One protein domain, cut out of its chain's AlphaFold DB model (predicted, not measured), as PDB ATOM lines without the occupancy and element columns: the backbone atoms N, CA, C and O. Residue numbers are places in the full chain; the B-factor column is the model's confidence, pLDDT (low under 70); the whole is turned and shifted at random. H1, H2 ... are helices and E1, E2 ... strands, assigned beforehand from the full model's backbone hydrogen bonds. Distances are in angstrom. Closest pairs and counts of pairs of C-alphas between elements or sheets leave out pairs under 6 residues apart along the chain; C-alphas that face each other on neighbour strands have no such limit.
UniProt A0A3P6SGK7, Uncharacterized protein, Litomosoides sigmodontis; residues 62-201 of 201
ATOM      1  N   SER A  62      13.466 -35.067  -4.135       76.38
ATOM      2  CA  SER A  62      13.572 -36.436  -4.660       76.38
ATOM      3  C   SER A  62      13.421 -37.501  -3.571       76.38
ATOM      4  O   SER A  62      12.717 -38.496  -3.764       76.38
ATOM      5  N   ASP A  63      14.008 -37.277  -2.396       74.12
ATOM      6  CA  ASP A  63      13.890 -38.193  -1.259       74.12
ATOM      7  C   ASP A  63      12.457 -38.254  -0.713       74.12
ATOM      8  O   ASP A  63      11.964 -39.330  -0.366       74.12
ATOM      9  N   PHE A  64      11.746 -37.122  -0.713       74.12
ATOM     10  CA  PHE A  64      10.338 -37.059  -0.315       74.12
ATOM     11  C   PHE A  64       9.433 -37.748  -1.321       74.12
ATOM     12  O   PHE A  64       8.561 -38.526  -0.936       74.12
ATOM     13  N   TYR A  65       9.682 -37.533  -2.608       74.00
ATOM     14  CA  TYR A  65       8.989 -38.234  -3.677       74.00
ATOM     15  C   TYR A  65       9.132 -39.758  -3.534       74.00
ATOM     16  O   TYR A  65       8.131 -40.482  -3.552       74.00
ATOM     17  N   ASN A  66      10.353 -40.251  -3.305       78.25
ATOM     18  CA  ASN A  66      10.610 -41.677  -3.088       78.25
ATOM     19  C   ASN A  66       9.907 -42.203  -1.828       78.25
ATOM     20  O   ASN A  66       9.329 -43.290  -1.852       78.25
ATOM     21  N   LEU A  67       9.904 -41.420  -0.744       79.12
ATOM     22  CA  LEU A  67       9.227 -41.770   0.503       79.12
ATOM     23  C   LEU A  67       7.706 -41.878   0.328       79.12
ATOM     24  O   LEU A  67       7.114 -42.839   0.824       79.12
ATOM     25  N   LEU A  68       7.079 -40.939  -0.387       77.12
ATOM     26  CA  LEU A  68       5.634 -40.946  -0.647       77.12
ATOM     27  C   LEU A  68       5.221 -42.133  -1.518       77.12
ATOM     28  O   LEU A  68       4.203 -42.764  -1.242       77.12
ATOM     29  N   ILE A  69       6.023 -42.475  -2.528       75.81
ATOM     30  CA  ILE A  69       5.762 -43.638  -3.386       75.81
ATOM     31  C   ILE A  69       5.917 -44.937  -2.606       75.81
ATOM     32  O   ILE A  69       5.026 -45.783  -2.644       75.81
ATOM     33  N   ALA A  70       7.016 -45.088  -1.863       78.44
ATOM     34  CA  ALA A  70       7.277 -46.293  -1.082       78.44
ATOM     35  C   ALA A  70       6.200 -46.551  -0.014       78.44
ATOM     36  O   ALA A  70       5.984 -47.692   0.385       78.44
ATOM     37  N   ASN A  71       5.512 -45.497   0.434       78.75
ATOM     38  CA  ASN A  71       4.500 -45.553   1.482       78.75
ATOM     39  C   ASN A  71       3.103 -45.149   0.989       78.75
ATOM     40  O   ASN A  71       2.270 -44.734   1.793       78.75
ATOM     41  N   ALA A  72       2.823 -45.286  -0.309       72.94
ATOM     42  CA  ALA A  72       1.544 -44.901  -0.906       72.94
ATOM     43  C   ALA A  72       0.336 -45.583  -0.219       72.94
ATOM     44  O   ALA A  72      -0.716 -44.979  -0.038       72.94
ATOM     45  N   SER A  73       0.496 -46.821   0.251       77.00
ATOM     46  CA  SER A  73      -0.545 -47.554   0.984       77.00
ATOM     47  C   SER A  73      -0.732 -47.092   2.440       77.00
ATOM     48  O   SER A  73      -1.733 -47.426   3.078       77.00
ATOM     49  N   ASN A  74       0.200 -46.308   2.991       84.19
ATOM     50  CA  ASN A  74       0.188 -45.857   4.379       84.19
ATOM     51  C   ASN A  74      -0.487 -44.485   4.519       84.19
ATOM     52  O   ASN A  74       0.161 -43.440   4.619       84.19
ATOM     53  N   VAL A  75      -1.816 -44.502   4.589       85.31
ATOM     54  CA  VAL A  75      -2.661 -43.303   4.729       85.31
ATOM     55  C   VAL A  75      -2.257 -42.434   5.922       85.31
ATOM     56  O   VAL A  75      -2.272 -41.209   5.824       85.31
ATOM     57  N   SER A  76      -1.860 -43.045   7.043       87.12
ATOM     58  CA  SER A  76      -1.446 -42.315   8.245       87.12
ATOM     59  C   SER A  76      -0.208 -41.454   7.990       87.12
ATOM     60  O   SER A  76      -0.145 -40.316   8.454       87.12
ATOM     61  N   LEU A  77       0.764 -41.979   7.238       86.25
ATOM     62  CA  LEU A  77       1.952 -41.226   6.842       86.25
ATOM     63  C   LEU A  77       1.603 -40.123   5.853       86.25
ATOM     64  O   LEU A  77       1.993 -38.983   6.077       86.25
ATOM     65  N   LEU A  78       0.827 -40.433   4.813       87.06
ATOM     66  CA  LEU A  78       0.443 -39.438   3.811       87.06
ATOM     67  C   LEU A  78      -0.318 -38.257   4.432       87.06
ATOM     68  O   LEU A  78      -0.036 -37.105   4.109       87.06
ATOM     69  N   LEU A  79      -1.234 -38.523   5.370       88.94
ATOM     70  CA  LEU A  79      -1.943 -37.477   6.112       88.94
ATOM     71  C   LEU A  79      -1.000 -36.630   6.972       88.94
ATOM     72  O   LEU A  79      -1.156 -35.410   7.029       88.94
ATOM     73  N   TYR A  80      -0.030 -37.259   7.641       89.50
ATOM     74  CA  TYR A  80       0.952 -36.529   8.439       89.50
ATOM     75  C   TYR A  80       1.818 -35.621   7.567       89.50
ATOM     76  O   TYR A  80       1.976 -34.443   7.884       89.50
ATOM     77  N   GLU A  81       2.348 -36.146   6.462       87.56
ATOM     78  CA  GLU A  81       3.188 -35.376   5.547       87.56
ATOM     79  C   GLU A  81       2.426 -34.214   4.910       87.56
ATOM     80  O   GLU A  81       2.958 -33.110   4.827       87.56
ATOM     81  N   LEU A  82       1.155 -34.419   4.558       88.75
ATOM     82  CA  LEU A  82       0.284 -33.352   4.075       88.75
ATOM     83  C   LEU A  82       0.083 -32.253   5.129       88.75
ATOM     84  O   LEU A  82       0.164 -31.065   4.811       88.75
ATOM     85  N   GLY A  83      -0.148 -32.633   6.389       88.69
ATOM     86  CA  GLY A  83      -0.231 -31.688   7.504       88.69
ATOM     87  C   GLY A  83       1.072 -30.923   7.715       88.69
ATOM     88  O   GLY A  83       1.049 -29.706   7.900       88.69
ATOM     89  N   HIS A  84       2.205 -31.613   7.610       87.00
ATOM     90  CA  HIS A  84       3.531 -31.029   7.758       87.00
ATOM     91  C   HIS A  84       3.861 -30.045   6.629       87.00
ATOM     92  O   HIS A  84       4.354 -28.954   6.908       87.00
ATOM     93  N   ALA A  85       3.519 -30.375   5.382       87.38
ATOM     94  CA  ALA A  85       3.655 -29.474   4.242       87.38
ATOM     95  C   ALA A  85       2.801 -28.208   4.424       87.38
ATOM     96  O   ALA A  85       3.300 -27.093   4.285       87.38
ATOM     97  N   CYS A  86       1.536 -28.358   4.841       88.00
ATOM     98  CA  CYS A  86       0.676 -27.211   5.151       88.00
ATOM     99  C   CYS A  86       1.254 -26.345   6.286       88.00
ATOM    100  O   CYS A  86       1.152 -25.118   6.258       88.00
ATOM    101  N   ALA A  87       1.843 -26.973   7.303       86.44
ATOM    102  CA  ALA A  87       2.455 -26.284   8.428       86.44
ATOM    103  C   ALA A  87       3.700 -25.487   8.007       86.44
ATOM    104  O   ALA A  87       3.838 -24.333   8.407       86.44
ATOM    105  N   GLN A  88       4.553 -26.050   7.147       84.94
ATOM    106  CA  GLN A  88       5.721 -25.348   6.604       84.94
ATOM    107  C   GLN A  88       5.313 -24.172   5.715       84.94
ATOM    108  O   GLN A  88       5.772 -23.054   5.943       84.94
ATOM    109  N   LEU A  89       4.365 -24.396   4.801       83.69
ATOM    110  CA  LEU A  89       3.845 -23.374   3.889       83.69
ATOM    111  C   LEU A  89       3.223 -22.176   4.620       83.69
ATOM    112  O   LEU A  89       3.298 -21.045   4.151       83.69
ATOM    113  N   THR A  90       2.605 -22.421   5.776       82.56
ATOM    114  CA  THR A  90       1.952 -21.383   6.593       82.56
ATOM    115  C   THR A  90       2.812 -20.896   7.760       82.56
ATOM    116  O   THR A  90       2.328 -20.146   8.610       82.56
ATOM    117  N   HIS A  91       4.075 -21.327   7.834       78.31
ATOM    118  CA  HIS A  91       5.001 -20.991   8.916       78.31
ATOM    119  C   HIS A  91       4.428 -21.268  10.324       78.31
ATOM    120  O   HIS A  91       4.533 -20.455  11.252       78.31
ATOM    121  N   ASN A  92       3.794 -22.433  10.482       74.56
ATOM    122  CA  ASN A  92       3.223 -22.916  11.734       74.56
ATOM    123  C   ASN A  92       4.046 -24.055  12.333       74.56
ATOM    124  O   ASN A  92       4.029 -25.175  11.844       74.56
ATOM    125  N   GLU A  93       4.698 -23.797  13.467       67.38
ATOM    126  CA  GLU A  93       5.462 -24.826  14.190       67.38
ATOM    127  C   GLU A  93       4.570 -25.829  14.945       67.38
ATOM    128  O   GLU A  93       5.004 -26.933  15.267       67.38
ATOM    129  N   PHE A  94       3.321 -25.451  15.247       76.62
ATOM    130  CA  PHE A  94       2.388 -26.268  16.023       76.62
ATOM    131  C   PHE A  94       1.168 -26.630  15.186       76.62
ATOM    132  O   PHE A  94       0.268 -25.807  14.988       76.62
ATOM    133  N   PHE A  95       1.129 -27.885  14.760       85.69
ATOM    134  CA  PHE A  95      -0.015 -28.498  14.110       85.69
ATOM    135  C   PHE A  95      -0.226 -29.899  14.679       85.69
ATOM    136  O   PHE A  95       0.726 -30.542  15.120       85.69
ATOM    137  N   ASP A  96      -1.469 -30.360  14.657       87.00
ATOM    138  CA  ASP A  96      -1.814 -31.746  14.949       87.00
ATOM    139  C   ASP A  96      -2.532 -32.345  13.739       87.00
ATOM    140  O   ASP A  96      -3.278 -31.659  13.041       87.00
ATOM    141  N   VAL A  97      -2.308 -33.631  13.486       88.50
ATOM    142  CA  VAL A  97      -3.028 -34.376  12.449       88.50
ATOM    143  C   VAL A  97      -3.855 -35.448  13.131       88.50
ATOM    144  O   VAL A  97      -3.318 -36.304  13.834       88.50
ATOM    145  N   ILE A  98      -5.165 -35.397  12.929       89.50
ATOM    146  CA  ILE A  98      -6.110 -36.386  13.434       89.50
ATOM    147  C   ILE A  98      -6.518 -37.283  12.274       89.50
ATOM    148  O   ILE A  98      -6.959 -36.801  11.239       89.50
ATOM    149  N   MET A  99      -6.386 -38.592  12.441       89.81
ATOM    150  CA  MET A  99      -6.876 -39.589  11.499       89.81
ATOM    151  C   MET A  99      -8.171 -40.204  12.022       89.81
ATOM    152  O   MET A  99      -8.270 -40.539  13.206       89.81
ATOM    153  N   HIS A 100      -9.135 -40.390  11.128       86.06
ATOM    154  CA  HIS A 100     -10.403 -41.055  11.403       86.06
ATOM    155  C   HIS A 100     -10.376 -42.462  10.793       86.06
ATOM    156  O   HIS A 100     -10.118 -42.622   9.603       86.06
ATOM    157  N   SER A 101     -10.629 -43.487  11.608       82.50
ATOM    158  CA  SER A 101     -10.753 -44.877  11.151       82.50
ATOM    159  C   SER A 101     -11.868 -45.571  11.928       82.50
ATOM    160  O   SER A 101     -11.812 -45.631  13.153       82.50
ATOM    161  N   ASP A 102     -12.895 -46.041  11.211       67.62
ATOM    162  CA  ASP A 102     -13.935 -46.988  11.649       67.62
ATOM    163  C   ASP A 102     -14.508 -46.789  13.072       67.62
ATOM    164  O   ASP A 102     -14.823 -47.762  13.755       67.62
ATOM    165  N   ASN A 103     -14.683 -45.524  13.491       70.00
ATOM    166  CA  ASN A 103     -15.213 -45.007  14.777       70.00
ATOM    167  C   ASN A 103     -14.189 -44.499  15.806       70.00
ATOM    168  O   ASN A 103     -14.596 -43.913  16.809       70.00
ATOM    169  N   ASN A 104     -12.889 -44.649  15.564       78.38
ATOM    170  CA  ASN A 104     -11.844 -44.098  16.425       78.38
ATOM    171  C   ASN A 104     -11.118 -42.924  15.760       78.38
ATOM    172  O   ASN A 104     -10.884 -42.895  14.551       78.38
ATOM    173  N   THR A 105     -10.713 -41.965  16.591       84.56
ATOM    174  CA  THR A 105      -9.866 -40.834  16.203       84.56
ATOM    175  C   THR A 105      -8.474 -40.999  16.794       84.56
ATOM    176  O   THR A 105      -8.313 -41.163  18.011       84.56
ATOM    177  N   TYR A 106      -7.462 -40.918  15.937       85.62
ATOM    178  CA  TYR A 106      -6.066 -41.090  16.312       85.62
ATOM    179  C   TYR A 106      -5.278 -39.818  16.023       85.62
ATOM    180  O   TYR A 106      -5.284 -39.324  14.902       85.62
ATOM    181  N   LEU A 107      -4.547 -39.321  17.016       84.44
ATOM    182  CA  LEU A 107      -3.505 -38.330  16.806       84.44
ATOM    183  C   LEU A 107      -2.319 -39.013  16.125       84.44
ATOM    184  O   LEU A 107      -1.754 -39.984  16.645       84.44
ATOM    185  N   VAL A 108      -1.944 -38.484  14.974       84.50
ATOM    186  CA  VAL A 108      -0.843 -38.975  14.164       84.50
ATOM    187  C   VAL A 108       0.431 -38.255  14.590       84.50
ATOM    188  O   VAL A 108       0.518 -37.033  14.543       84.50
ATOM    189  N   SER A 109       1.432 -39.016  15.028       78.25
ATOM    190  CA  SER A 109       2.736 -38.475  15.423       78.25
ATOM    191  C   SER A 109       3.854 -39.183  14.672       78.25
ATOM    192  O   SER A 109       3.928 -40.411  14.685       78.25
ATOM    193  N   ARG A 110       4.741 -38.428  14.023       74.44
ATOM    194  CA  ARG A 110       5.902 -38.994  13.328       74.44
ATOM    195  C   ARG A 110       7.078 -39.160  14.288       74.44
ATOM    196  O   ARG A 110       7.367 -38.289  15.103       74.44
ATOM    197  N   THR A 111       7.743 -40.306  14.202       68.88
ATOM    198  CA  THR A 111       9.007 -40.616  14.878       68.88
ATOM    199  C   THR A 111      10.006 -41.009  13.797       68.88
ATOM    200  O   THR A 111       9.889 -42.110  13.276       68.88
ATOM    201  N   GLU A 112      10.934 -40.117  13.438       64.06
ATOM    202  CA  GLU A 112      11.950 -40.297  12.380       64.06
ATOM    203  C   GLU A 112      11.382 -40.883  11.064       64.06
ATOM    204  O   GLU A 112      10.949 -40.134  10.184       64.06
ATOM    205  N   THR A 113      11.319 -42.209  10.938       59.22
ATOM    206  CA  THR A 113      10.835 -42.940   9.755       59.22
ATOM    207  C   THR A 113       9.425 -43.524   9.883       59.22
ATOM    208  O   THR A 113       8.837 -43.901   8.876       59.22
ATOM    209  N   ASN A 114       8.857 -43.593  11.090       68.62
ATOM    210  CA  ASN A 114       7.599 -44.288  11.360       68.62
ATOM    211  C   ASN A 114       6.523 -43.373  11.941       68.62
ATOM    212  O   ASN A 114       6.798 -42.386  12.624       68.62
ATOM    213  N   VAL A 115       5.268 -43.756  11.728       78.62
ATOM    214  CA  VAL A 115       4.102 -43.046  12.254       78.62
ATOM    215  C   VAL A 115       3.525 -43.810  13.435       78.62
ATOM    216  O   VAL A 115       3.270 -45.009  13.362       78.62
ATOM    217  N   ARG A 116       3.311 -43.105  14.545       79.88
ATOM    218  CA  ARG A 116       2.641 -43.615  15.738       79.88
ATOM    219  C   ARG A 116       1.266 -42.983  15.855       79.88
ATOM    220  O   ARG A 116       1.145 -41.760  15.943       79.88
ATOM    221  N   LEU A 117       0.254 -43.839  15.924       80.88
ATOM    222  CA  LEU A 117      -1.130 -43.469  16.182       80.88
ATOM    223  C   LEU A 117      -1.379 -43.487  17.691       80.88
ATOM    224  O   LEU A 117      -1.192 -44.511  18.348       80.88
ATOM    225  N   LYS A 118      -1.790 -42.351  18.252       81.06
ATOM    226  CA  LYS A 118      -2.197 -42.247  19.656       81.06
ATOM    227  C   LYS A 118      -3.703 -42.012  19.721       81.06
ATOM    228  O   LYS A 118      -4.164 -41.047  19.122       81.06
ATOM    229  N   PRO A 119      -4.485 -42.835  20.438       76.88
ATOM    230  CA  PRO A 119      -5.916 -42.587  20.577       76.88
ATOM    231  C   PRO A 119      -6.152 -41.239  21.270       76.88
ATOM    232  O   PRO A 119      -5.539 -40.937  22.302       76.88
ATOM    233  N   VAL A 120      -7.029 -40.419  20.692       72.94
ATOM    234  CA  VAL A 120      -7.370 -39.106  21.250       72.94
ATOM    235  C   VAL A 120      -8.249 -39.327  22.480       72.94
ATOM    236  O   VAL A 120      -9.405 -39.710  22.372       72.94
ATOM    237  N   THR A 121      -7.682 -39.137  23.674       56.12
ATOM    238  CA  THR A 121      -8.376 -39.435  24.941       56.12
ATOM    239  C   THR A 121      -9.042 -38.215  25.573       56.12
ATOM    240  O   THR A 121     -10.046 -38.397  26.253       56.12
ATOM    241  N   LYS A 122      -8.545 -36.990  25.326       54.59
ATOM    242  CA  LYS A 122      -9.217 -35.689  25.554       54.59
ATOM    243  C   LYS A 122      -8.519 -34.608  24.722       54.59
ATOM    244  O   LYS A 122      -7.292 -34.504  24.796       54.59
ATOM    245  N   GLU A 123      -9.268 -33.783  23.989       54.31
ATOM    246  CA  GLU A 123      -8.727 -32.571  23.359       54.31
ATOM    247  C   GLU A 123      -8.211 -31.625  24.453       54.31
ATOM    248  O   GLU A 123      -8.977 -31.076  25.244       54.31
ATOM    249  N   LYS A 124      -6.887 -31.466  24.558       56.69
ATOM    250  CA  LYS A 124      -6.279 -30.545  25.536       56.69
ATOM    251  C   LYS A 124      -6.358 -29.082  25.088       56.69
ATOM    252  O   LYS A 124      -6.177 -28.193  25.918       56.69
ATOM    253  N   ARG A 125      -6.588 -28.828  23.796       65.94
ATOM    254  CA  ARG A 125      -6.635 -27.496  23.189       65.94
ATOM    255  C   ARG A 125      -7.489 -27.549  21.924       65.94
ATOM    256  O   ARG A 125      -7.279 -28.433  21.107       65.94
ATOM    257  N   LEU A 126      -8.415 -26.604  21.771       75.62
ATOM    258  CA  LEU A 126      -9.211 -26.472  20.550       75.62
ATOM    259  C   LEU A 126      -8.368 -25.814  19.443       75.62
ATOM    260  O   LEU A 126      -7.652 -24.843  19.737       75.62
ATOM    261  N   PRO A 127      -8.433 -26.310  18.197       82.06
ATOM    262  CA  PRO A 127      -7.778 -25.665  17.070       82.06
ATOM    263  C   PRO A 127      -8.425 -24.310  16.772       82.06
ATOM    264  O   PRO A 127      -9.634 -24.128  16.908       82.06
ATOM    265  N   VAL A 128      -7.606 -23.353  16.339       83.56
ATOM    266  CA  VAL A 128      -8.081 -22.061  15.817       83.56
ATOM    267  C   VAL A 128      -8.633 -22.246  14.406       83.56
ATOM    268  O   VAL A 128      -9.607 -21.601  14.027       83.56
ATOM    269  N   TYR A 129      -8.031 -23.156  13.643       85.62
ATOM    270  CA  TYR A 129      -8.496 -23.556  12.327       85.62
ATOM    271  C   TYR A 129      -8.283 -25.057  12.141       85.62
ATOM    272  O   TYR A 129      -7.213 -25.577  12.452       85.62
ATOM    273  N   ALA A 130      -9.297 -25.750  11.630       88.94
ATOM    274  CA  ALA A 130      -9.234 -27.172  11.329       88.94
ATOM    275  C   ALA A 130      -9.601 -27.399   9.862       88.94
ATOM    276  O   ALA A 130     -10.683 -27.010   9.413       88.94
ATOM    277  N   LYS A 131      -8.703 -28.045   9.114       92.75
ATOM    278  CA  LYS A 131      -8.943 -28.427   7.724       92.75
ATOM    279  C   LYS A 131      -9.237 -29.917   7.639       92.75
ATOM    280  O   LYS A 131      -8.379 -30.738   7.942       92.75
ATOM    281  N   LYS A 132     -10.437 -30.255   7.173       91.50
ATOM    282  CA  LYS A 132     -10.831 -31.635   6.871       91.50
ATOM    283  C   LYS A 132     -10.176 -32.107   5.576       91.50
ATOM    284  O   LYS A 132     -10.183 -31.376   4.581       91.50
ATOM    285  N   VAL A 133      -9.649 -33.325   5.606       90.19
ATOM    286  CA  VAL A 133      -9.003 -34.020   4.492       90.19
ATOM    287  C   VAL A 133      -9.782 -35.303   4.220       90.19
ATOM    288  O   VAL A 133     -10.060 -36.093   5.125       90.19
ATOM    289  N   GLY A 134     -10.173 -35.499   2.968       85.88
ATOM    290  CA  GLY A 134     -11.060 -36.583   2.576       85.88
ATOM    291  C   GLY A 134     -11.452 -36.496   1.109       85.88
ATOM    292  O   GLY A 134     -11.264 -35.466   0.465       85.88
ATOM    293  N   TYR A 135     -12.019 -37.577   0.586       82.81
ATOM    294  CA  TYR A 135     -12.485 -37.663  -0.797       82.81
ATOM    295  C   TYR A 135     -13.897 -38.245  -0.837       82.81
ATOM    296  O   TYR A 135     -14.251 -39.082  -0.012       82.81
ATOM    297  N   SER A 136     -14.715 -37.802  -1.794       74.62
ATOM    298  CA  SER A 136     -16.024 -38.401  -2.117       74.62
ATOM    299  C   SER A 136     -16.932 -38.711  -0.908       74.62
ATOM    300  O   SER A 136     -17.622 -39.724  -0.892       74.62
ATOM    301  N   GLY A 137     -16.926 -37.850   0.118       73.44
ATOM    302  CA  GLY A 137     -17.727 -38.015   1.342       73.44
ATOM    303  C   GLY A 137     -17.082 -38.862   2.451       73.44
ATOM    304  O   GLY A 137     -17.612 -38.898   3.559       73.44
ATOM    305  N   VAL A 138     -15.928 -39.483   2.197       83.38
ATOM    306  CA  VAL A 138     -15.114 -40.186   3.198       83.38
ATOM    307  C   VAL A 138     -14.191 -39.188   3.891       83.38
ATOM    308  O   VAL A 138     -13.359 -38.544   3.248       83.38
ATOM    309  N   LEU A 139     -14.323 -39.062   5.213       87.38
ATOM    310  CA  LEU A 139     -13.411 -38.274   6.041       87.38
ATOM    311  C   LEU A 139     -12.222 -39.146   6.451       87.38
ATOM    312  O   LEU A 139     -12.391 -40.098   7.208       87.38
ATOM    313  N   LEU A 140     -11.030 -38.803   5.967       88.00
ATOM    314  CA  LEU A 140      -9.795 -39.515   6.305       88.00
ATOM    315  C   LEU A 140      -9.130 -38.922   7.548       88.00
ATOM    316  O   LEU A 140      -8.580 -39.640   8.382       88.00
ATOM    317  N   GLY A 141      -9.165 -37.596   7.666       89.38
ATOM    318  CA  GLY A 141      -8.485 -36.900   8.742       89.38
ATOM    319  C   GLY A 141      -8.752 -35.405   8.792       89.38
ATOM    320  O   GLY A 141      -9.450 -34.837   7.952       89.38
ATOM    321  N   GLU A 142      -8.163 -34.764   9.790       91.62
ATOM    322  CA  GLU A 142      -8.198 -33.325   9.999       91.62
ATOM    323  C   GLU A 142      -6.803 -32.809  10.353       91.62
ATOM    324  O   GLU A 142      -6.069 -33.438  11.113       91.62
ATOM    325  N   ILE A 143      -6.449 -31.645   9.814       91.88
ATOM    326  CA  ILE A 143      -5.223 -30.923  10.154       91.88
ATOM    327  C   ILE A 143      -5.620 -29.733  11.018       91.88
ATOM    328  O   ILE A 143      -6.402 -28.873  10.601       91.88
ATOM    329  N   HIS A 144      -5.111 -29.710  12.239       89.94
ATOM    330  CA  HIS A 144      -5.448 -28.751  13.280       89.94
ATOM    331  C   HIS A 144      -4.328 -27.727  13.418       89.94
ATOM    332  O   HIS A 144      -3.188 -28.073  13.721       89.94
ATOM    333  N   PHE A 145      -4.668 -26.454  13.231       85.38
ATOM    334  CA  PHE A 145      -3.775 -25.314  13.408       85.38
ATOM    335  C   PHE A 145      -4.171 -24.531  14.657       85.38
ATOM    336  O   PHE A 145      -5.337 -24.185  14.865       85.38
ATOM    337  N   TYR A 146      -3.184 -24.205  15.487       83.25
ATOM    338  CA  TYR A 146      -3.397 -23.484  16.750       83.25
ATOM    339  C   TYR A 146      -3.095 -21.985  16.672       83.25
ATOM    340  O   TYR A 146      -3.217 -21.274  17.675       83.25
ATOM    341  N   ARG A 147      -2.698 -21.509  15.492       79.44
ATOM    342  CA  ARG A 147      -2.480 -20.103  15.159       79.44
ATOM    343  C   ARG A 147      -3.516 -19.675  14.124       79.44
ATOM    344  O   ARG A 147      -3.970 -20.490  13.326       79.44
ATOM    345  N   SER A 148      -3.871 -18.395  14.134       78.19
ATOM    346  CA  SER A 148      -4.672 -17.798  13.067       78.19
ATOM    347  C   SER A 148      -3.907 -17.837  11.743       78.19
ATOM    348  O   SER A 148      -2.741 -17.436  11.701       78.19
ATOM    349  N   LEU A 149      -4.583 -18.275  10.689       82.38
ATOM    350  CA  LEU A 149      -4.095 -18.248   9.314       82.38
ATOM    351  C   LEU A 149      -4.608 -16.992   8.599       82.38
ATOM    352  O   LEU A 149      -5.640 -16.437   8.976       82.38
ATOM    353  N   THR A 150      -3.881 -16.529   7.585       83.94
ATOM    354  CA  THR A 150      -4.354 -15.467   6.685       83.94
ATOM    355  C   THR A 150      -5.257 -16.035   5.583       83.94
ATOM    356  O   THR A 150      -5.249 -17.232   5.312       83.94
ATOM    357  N   GLU A 151      -6.006 -15.184   4.879       83.50
ATOM    358  CA  GLU A 151      -6.803 -15.586   3.699       83.50
ATOM    359  C   GLU A 151      -5.954 -16.273   2.611       83.50
ATOM    360  O   GLU A 151      -6.381 -17.237   1.966       83.50
ATOM    361  N   ARG A 152      -4.709 -15.810   2.435       83.31
ATOM    362  CA  ARG A 152      -3.748 -16.437   1.523       83.31
ATOM    363  C   ARG A 152      -3.393 -17.845   2.001       83.31
ATOM    364  O   ARG A 152      -3.468 -18.777   1.208       83.31
ATOM    365  N   ASP A 153      -3.091 -18.006   3.287       86.50
ATOM    366  CA  ASP A 153      -2.777 -19.309   3.885       86.50
ATOM    367  C   ASP A 153      -3.953 -20.282   3.760       86.50
ATOM    368  O   ASP A 153      -3.763 -21.440   3.398       86.50
ATOM    369  N   HIS A 154      -5.183 -19.814   3.995       87.25
ATOM    370  CA  HIS A 154      -6.389 -20.617   3.798       87.25
ATOM    371  C   HIS A 154      -6.500 -21.128   2.363       87.25
ATOM    372  O   HIS A 154      -6.803 -22.305   2.149       87.25
ATOM    373  N   THR A 155      -6.228 -20.267   1.383       87.12
ATOM    374  CA  THR A 155      -6.247 -20.633  -0.039       87.12
ATOM    375  C   THR A 155      -5.191 -21.692  -0.343       87.12
ATOM    376  O   THR A 155      -5.521 -22.737  -0.904       87.12
ATOM    377  N   SER A 156      -3.952 -21.478   0.097       85.19
ATOM    378  CA  SER A 156      -2.848 -22.414  -0.121       85.19
ATOM    379  C   SER A 156      -3.098 -23.775   0.536       85.19
ATOM    380  O   SER A 156      -2.975 -24.812  -0.116       85.19
ATOM    381  N   VAL A 157      -3.547 -23.789   1.796       90.31
ATOM    382  CA  VAL A 157      -3.913 -25.020   2.517       90.31
ATOM    383  C   VAL A 157      -5.070 -25.741   1.825       90.31
ATOM    384  O   VAL A 157      -5.064 -26.968   1.737       90.31
ATOM    385  N   ASN A 158      -6.063 -25.014   1.307       89.00
ATOM    386  CA  ASN A 158      -7.183 -25.613   0.581       89.00
ATOM    387  C   ASN A 158      -6.738 -26.295  -0.712       89.00
ATOM    388  O   ASN A 158      -7.167 -27.422  -0.969       89.00
ATOM    389  N   ILE A 159      -5.886 -25.633  -1.497       86.88
ATOM    390  CA  ILE A 159      -5.314 -26.204  -2.718       86.88
ATOM    391  C   ILE A 159      -4.542 -27.471  -2.346       86.88
ATOM    392  O   ILE A 159      -4.893 -28.555  -2.815       86.88
ATOM    393  N   LEU A 160      -3.584 -27.365  -1.424       88.75
ATOM    394  CA  LEU A 160      -2.716 -28.479  -1.054       88.75
ATOM    395  C   LEU A 160      -3.506 -29.676  -0.509       88.75
ATOM    396  O   LEU A 160      -3.287 -30.808  -0.933       88.75
ATOM    397  N   CYS A 161      -4.500 -29.443   0.355       90.38
ATOM    398  CA  CYS A 161      -5.347 -30.513   0.886       90.38
ATOM    399  C   CYS A 161      -6.251 -31.157  -0.171       90.38
ATOM    400  O   CYS A 161      -6.564 -32.341  -0.051       90.38
ATOM    401  N   THR A 162      -6.686 -30.410  -1.190       88.19
ATOM    402  CA  THR A 162      -7.501 -30.960  -2.287       88.19
ATOM    403  C   THR A 162      -6.677 -31.947  -3.107       88.19
ATOM    404  O   THR A 162      -7.090 -33.089  -3.309       88.19
ATOM    405  N   TRP A 163      -5.471 -31.542  -3.498       83.62
ATOM    406  CA  TRP A 163      -4.550 -32.394  -4.245       83.62
ATOM    407  C   TRP A 163      -4.027 -33.562  -3.405       83.62
ATOM    408  O   TRP A 163      -4.015 -34.695  -3.877       83.62
ATOM    409  N   GLY A 164      -3.700 -33.328  -2.131       85.75
ATOM    410  CA  GLY A 164      -3.325 -34.388  -1.194       85.75
ATOM    411  C   GLY A 164      -4.437 -35.422  -0.988       85.75
ATOM    412  O   GLY A 164      -4.166 -36.619  -0.937       85.75
ATOM    413  N   SER A 165      -5.703 -34.992  -0.952       86.81
ATOM    414  CA  SER A 165      -6.844 -35.917  -0.876       86.81
ATOM    415  C   SER A 165      -6.975 -36.772  -2.139       86.81
ATOM    416  O   SER A 165      -7.231 -37.973  -2.036       86.81
ATOM    417  N   ALA A 166      -6.763 -36.181  -3.320       84.56
ATOM    418  CA  ALA A 166      -6.744 -36.918  -4.583       84.56
ATOM    419  C   ALA A 166      -5.586 -37.928  -4.629       84.56
ATOM    420  O   ALA A 166      -5.787 -39.078  -5.014       84.56
ATOM    421  N   LEU A 167      -4.396 -37.530  -4.170       82.00
ATOM    422  CA  LEU A 167      -3.239 -38.415  -4.073       82.00
ATOM    423  C   LEU A 167      -3.538 -39.641  -3.201       82.00
ATOM    424  O   LEU A 167      -3.304 -40.768  -3.632       82.00
ATOM    425  N   ILE A 168      -4.085 -39.432  -1.999       82.56
ATOM    426  CA  ILE A 168      -4.418 -40.529  -1.080       82.56
ATOM    427  C   ILE A 168      -5.470 -41.460  -1.700       82.56
ATOM    428  O   ILE A 168      -5.335 -42.679  -1.601       82.56
ATOM    429  N   TYR A 169      -6.477 -40.907  -2.384       83.44
ATOM    430  CA  TYR A 169      -7.484 -41.698  -3.093       83.44
ATOM    431  C   TYR A 169      -6.855 -42.638  -4.131       83.44
ATOM    432  O   TYR A 169      -7.112 -43.843  -4.112       83.44
ATOM    433  N   TYR A 170      -5.998 -42.114  -5.013       77.44
ATOM    434  CA  TYR A 170      -5.352 -42.935  -6.040       77.44
ATOM    435  C   TYR A 170      -4.381 -43.954  -5.447       77.44
ATOM    436  O   TYR A 170      -4.330 -45.091  -5.912       77.44
ATOM    437  N   ALA A 171      -3.671 -43.588  -4.382       75.00
ATOM    438  CA  ALA A 171      -2.771 -44.491  -3.677       75.00
ATOM    439  C   ALA A 171      -3.513 -45.699  -3.068       75.00
ATOM    440  O   ALA A 171      -3.054 -46.843  -3.155       75.00
ATOM    441  N   GLN A 172      -4.702 -45.466  -2.503       76.44
ATOM    442  CA  GLN A 172      -5.570 -46.531  -1.998       76.44
ATOM    443  C   GLN A 172      -6.168 -47.375  -3.127       76.44
ATOM    444  O   GLN A 172      -6.221 -48.597  -3.005       76.44
ATOM    445  N   LEU A 173      -6.570 -46.746  -4.237       73.25
ATOM    446  CA  LEU A 173      -7.092 -47.452  -5.407       73.25
ATOM    447  C   LEU A 173      -6.052 -48.430  -5.977       73.25
ATOM    448  O   LEU A 173      -6.374 -49.595  -6.207       73.25
ATOM    449  N   LEU A 174      -4.805 -47.979  -6.125       66.44
ATOM    450  CA  LEU A 174      -3.669 -48.787  -6.578       66.44
ATOM    451  C   LEU A 174      -3.352 -49.952  -5.641       66.44
ATOM    452  O   LEU A 174      -3.045 -51.048  -6.093       66.44
ATOM    453  N   SER A 175      -3.495 -49.743  -4.333       65.12
ATOM    454  CA  SER A 175      -3.285 -50.800  -3.337       65.12
ATOM    455  C   SER A 175      -4.381 -51.882  -3.355       65.12
ATOM    456  O   SER A 175      -4.244 -52.892  -2.670       65.12
ATOM    457  N   SER A 176      -5.479 -51.678  -4.100       64.25
ATOM    458  CA  SER A 176      -6.689 -52.513  -4.054       64.25
ATOM    459  C   SER A 176      -6.992 -53.335  -5.322       64.25
ATOM    460  O   SER A 176      -7.950 -54.111  -5.295       64.25
ATOM    461  N   ARG A 177      -6.241 -53.190  -6.434       55.28
ATOM    462  CA  ARG A 177      -6.581 -53.815  -7.739       55.28
ATOM    463  C   ARG A 177      -5.388 -54.323  -8.572       55.28
ATOM    464  O   ARG A 177      -4.297 -53.779  -8.490       55.28
ATOM    465  N   ASP A 178      -5.688 -55.339  -9.397       54.66
ATOM    466  CA  ASP A 178      -4.818 -56.112 -10.312       54.66
ATOM    467  C   ASP A 178      -3.957 -55.301 -11.312       54.66
ATOM    468  O   ASP A 178      -4.302 -54.197 -11.748       54.66
ATOM    469  N   ASP A 179      -2.855 -55.942 -11.722       54.28
ATOM    470  CA  ASP A 179      -1.605 -55.410 -12.298       54.28
ATOM    471  C   ASP A 179      -1.691 -54.496 -13.542       54.28
ATOM    472  O   ASP A 179      -0.812 -53.655 -13.741       54.28
ATOM    473  N   GLU A 180      -2.719 -54.589 -14.389       53.16
ATOM    474  CA  GLU A 180      -2.729 -53.878 -15.686       53.16
ATOM    475  C   GLU A 180      -3.277 -52.440 -15.586       53.16
ATOM    476  O   GLU A 180      -2.782 -51.520 -16.240       53.16
ATOM    477  N   ALA A 181      -4.230 -52.204 -14.679       51.69
ATOM    478  CA  ALA A 181      -4.679 -50.856 -14.324       51.69
ATOM    479  C   ALA A 181      -3.602 -50.099 -13.523       51.69
ATOM    480  O   ALA A 181      -3.491 -48.874 -13.612       51.69
ATOM    481  N   CYS A 182      -2.774 -50.841 -12.780       54.41
ATOM    482  CA  CYS A 182      -1.712 -50.320 -11.928       54.41
ATOM    483  C   CYS A 182      -0.726 -49.426 -12.691       54.41
ATOM    484  O   CYS A 182      -0.370 -48.360 -12.203       54.41
ATOM    485  N   LEU A 183      -0.340 -49.788 -13.920       56.16
ATOM    486  CA  LEU A 183       0.598 -49.000 -14.733       56.16
ATOM    487  C   LEU A 183       0.057 -47.616 -15.127       56.16
ATOM    488  O   LEU A 183       0.791 -46.629 -15.056       56.16
ATOM    489  N   TRP A 184      -1.219 -47.523 -15.516       56.38
ATOM    490  CA  TRP A 184      -1.835 -46.246 -15.897       56.38
ATOM    491  C   TRP A 184      -2.043 -45.338 -14.680       56.38
ATOM    492  O   TRP A 184      -1.630 -44.179 -14.690       56.38
ATOM    493  N   TYR A 185      -2.592 -45.883 -13.592       58.25
ATOM    494  CA  TYR A 185      -2.818 -45.126 -12.359       58.25
ATOM    495  C   TYR A 185      -1.516 -44.700 -11.676       58.25
ATOM    496  O   TYR A 185      -1.470 -43.631 -11.074       58.25
ATOM    497  N   ASN A 186      -0.445 -45.487 -11.793       62.69
ATOM    498  CA  ASN A 186       0.869 -45.112 -11.277       62.69
ATOM    499  C   ASN A 186       1.430 -43.907 -12.051       62.69
ATOM    500  O   ASN A 186       1.964 -42.992 -11.437       62.69
ATOM    501  N   ASN A 187       1.220 -43.817 -13.371       64.81
ATOM    502  CA  ASN A 187       1.584 -42.612 -14.127       64.81
ATOM    503  C   ASN A 187       0.786 -41.374 -13.686       64.81
ATOM    504  O   ASN A 187       1.391 -40.333 -13.440       64.81
ATOM    505  N   GLU A 188      -0.532 -41.487 -13.515       66.69
ATOM    506  CA  GLU A 188      -1.373 -40.382 -13.022       66.69
ATOM    507  C   GLU A 188      -0.993 -39.968 -11.590       66.69
ATOM    508  O   GLU A 188      -0.877 -38.781 -11.282       66.69
ATOM    509  N   GLN A 189      -0.703 -40.933 -10.709       66.00
ATOM    510  CA  GLN A 189      -0.232 -40.654  -9.352       66.00
ATOM    511  C   GLN A 189       1.139 -39.967  -9.358       66.00
ATOM    512  O   GLN A 189       1.365 -39.034  -8.589       66.00
ATOM    513  N   ARG A 190       2.052 -40.384 -10.244       68.25
ATOM    514  CA  ARG A 190       3.348 -39.718 -10.424       68.25
ATOM    515  C   ARG A 190       3.172 -38.287 -10.920       68.25
ATOM    516  O   ARG A 190       3.819 -37.403 -10.373       68.25
ATOM    517  N   MET A 191       2.268 -38.044 -11.871       71.25
ATOM    518  CA  MET A 191       1.947 -36.690 -12.340       71.25
ATOM    519  C   MET A 191       1.361 -35.816 -11.225       71.25
ATOM    520  O   MET A 191       1.774 -34.669 -11.069       71.25
ATOM    521  N   LEU A 192       0.452 -36.362 -10.412       69.06
ATOM    522  CA  LEU A 192      -0.107 -35.670  -9.246       69.06
ATOM    523  C   LEU A 192       0.962 -35.351  -8.199       69.06
ATOM    524  O   LEU A 192       0.966 -34.250  -7.653       69.06
ATOM    525  N   ASN A 193       1.887 -36.280  -7.949       70.00
ATOM    526  CA  ASN A 193       3.032 -36.047  -7.076       70.00
ATOM    527  C   ASN A 193       3.916 -34.924  -7.620       70.00
ATOM    528  O   ASN A 193       4.236 -34.008  -6.875       70.00
ATOM    529  N   THR A 194       4.276 -34.951  -8.905       70.00
ATOM    530  CA  THR A 194       5.082 -33.889  -9.527       70.00
ATOM    531  C   THR A 194       4.401 -32.530  -9.406       70.00
ATOM    532  O   THR A 194       5.029 -31.573  -8.971       70.00
ATOM    533  N   PHE A 195       3.102 -32.458  -9.696       72.44
ATOM    534  CA  PHE A 195       2.348 -31.216  -9.560       72.44
ATOM    535  C   PHE A 195       2.295 -30.716  -8.109       72.44
ATOM    536  O   PHE A 195       2.463 -29.528  -7.855       72.44
ATOM    537  N   LEU A 196       2.082 -31.612  -7.141       68.00
ATOM    538  CA  LEU A 196       2.114 -31.260  -5.721       68.00
ATOM    539  C   LEU A 196       3.461 -30.654  -5.316       68.00
ATOM    540  O   LEU A 196       3.477 -29.693  -4.553       68.00
ATOM    541  N   LEU A 197       4.567 -31.183  -5.840       70.31
ATOM    542  CA  LEU A 197       5.906 -30.645  -5.599       70.31
ATOM    543  C   LEU A 197       6.095 -29.268  -6.254       70.31
ATOM    544  O   LEU A 197       6.684 -28.389  -5.633       70.31
ATOM    545  N   ASP A 198       5.548 -29.051  -7.453       68.81
ATOM    546  CA  ASP A 198       5.582 -27.747  -8.132       68.81
ATOM    547  C   ASP A 198       4.763 -26.673  -7.401       68.81
ATOM    548  O   ASP A 198       5.120 -25.504  -7.441       68.81
ATOM    549  N   VAL A 199       3.664 -27.045  -6.732       69.56
ATOM    550  CA  VAL A 199       2.823 -26.101  -5.966       69.56
ATOM    551  C   VAL A 199       3.482 -25.650  -4.663       69.56
ATOM    552  O   VAL A 199       3.144 -24.588  -4.140       69.56
ATOM    553  N   VAL A 200       4.357 -26.480  -4.097       60.59
ATOM    554  CA  VAL A 200       5.034 -26.182  -2.829       60.59
ATOM    555  C   VAL A 200       6.268 -25.289  -3.036       60.59
ATOM    556  O   VAL A 200       6.613 -24.540  -2.122       60.59
ATOM    557  N   LYS A 201       6.895 -25.341  -4.217       55.03
ATOM    558  CA  LYS A 201       7.998 -24.453  -4.625       55.03
ATOM    559  C   LYS A 201       7.514 -23.043  -4.972       55.03
ATOM    560  O   LYS A 201       8.275 -22.092  -4.686       55.03
TER     561      LYS A 201
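What this domain is: This is residues 62 to 201 of the 201 residues of an uncharacterized protein of Litomosoides sigmodontis (UniProt A0A3P6SGK7). A strongly twisted sheet of five strands curls round one helix, H2, and the long H3 lies beside H2 on the same face of the sheet. H4 folds back from H3 as a helical hairpin and is not on the sheet, while the short H1 lies near H2 and H4. The printed part has 140 residues, in the order H1 H2 E1 E2 E3 E4 E5 H3 H4, and its class is mixed, helices and strands. The sheet runs E3 E2 E1 E5 E4, all antiparallel. The whole is compact, with a radius of gyration of the C-alphas of 15.0 A and spans of 47 by 34 by 32 A.

Where its parts are: Begin with the sheet: find C-alpha 95 at (-0.015, -28.498, 14.110), where E1, residues 95 to 101, sets out. E2 is residues 104 to 111, 21.2 A long, and E3 is residues 114 to 119. E4 is residues 129 to 135, and E5, residues 138 to 145, is 21.3 A long. H2, residues 75 to 89, is 21.0 A long. From C-alpha 151 at (-6.803, -15.586, 3.699), H3 runs 34.9 A to residue 174. H4, residues 179 to 200, covers 31.4 A, has a kink of 25 degrees near residue 186, and ends at C-alpha 200, (5.034, -26.182, -2.829). H1 is residues 62 to 70.

How they stand to each other: Look first at E1, E2 and E3, a meander, each strand the antiparallel neighbour of the one before. Between E1 and E5, N 98 and O 142 are within hydrogen-bond range at 2.8 A; likewise look for N 106 and O 99 between E2 and E1 at 2.9 A, N 109 and O 116 between E3 and E2 at 2.9 A, and N 133 and O 141 between E4 and E5 at 2.8 A. H2 and H3 are on the same face, two layers, helices over one face of a sheet. The closest C-alphas of H2 and E1 are those of Tyr 80 and Val 97, 6.0 A apart. H3 lies over E4 at a height over the sheet of 7.8 A; its closest C-alphas to E4 are those of Ser 165 and Gly 134, 5.5 A. H2 and H3 touch, Cys 86 to Val 157 at 5.7 A between their closest C-alphas, at a shallow tilt of 22 degrees, opposite ways. H3 and H4, a helical hairpin, touch, with the closest C-alphas, Leu 174 and Cys 182, 5.9 A apart, at a shallow tilt of 15 degrees. H1 is close to but not clearly touching H2, with the C-alphas of Leu 68 and Leu 78 closest at 7.0 A, and is apart from H3. Every O i to N i+4 pair is within hydrogen-bond range in H1, H2 and H3; in H4 16 of 18 are.

The domain as a whole: The C-alphas of Lys 124 and Glu 180 are the two farthest apart, 47.5 A. The printed part has no cut, and it ends at residue 201, the chain's last. No link is long; that from E3 to E4, nine residues, is short, and the others are tight. Mean pLDDT of the printed part is 77.5; 34 residues are under 70, among them 121 to 125 and 174 to 190, and the mean of H4 is 64.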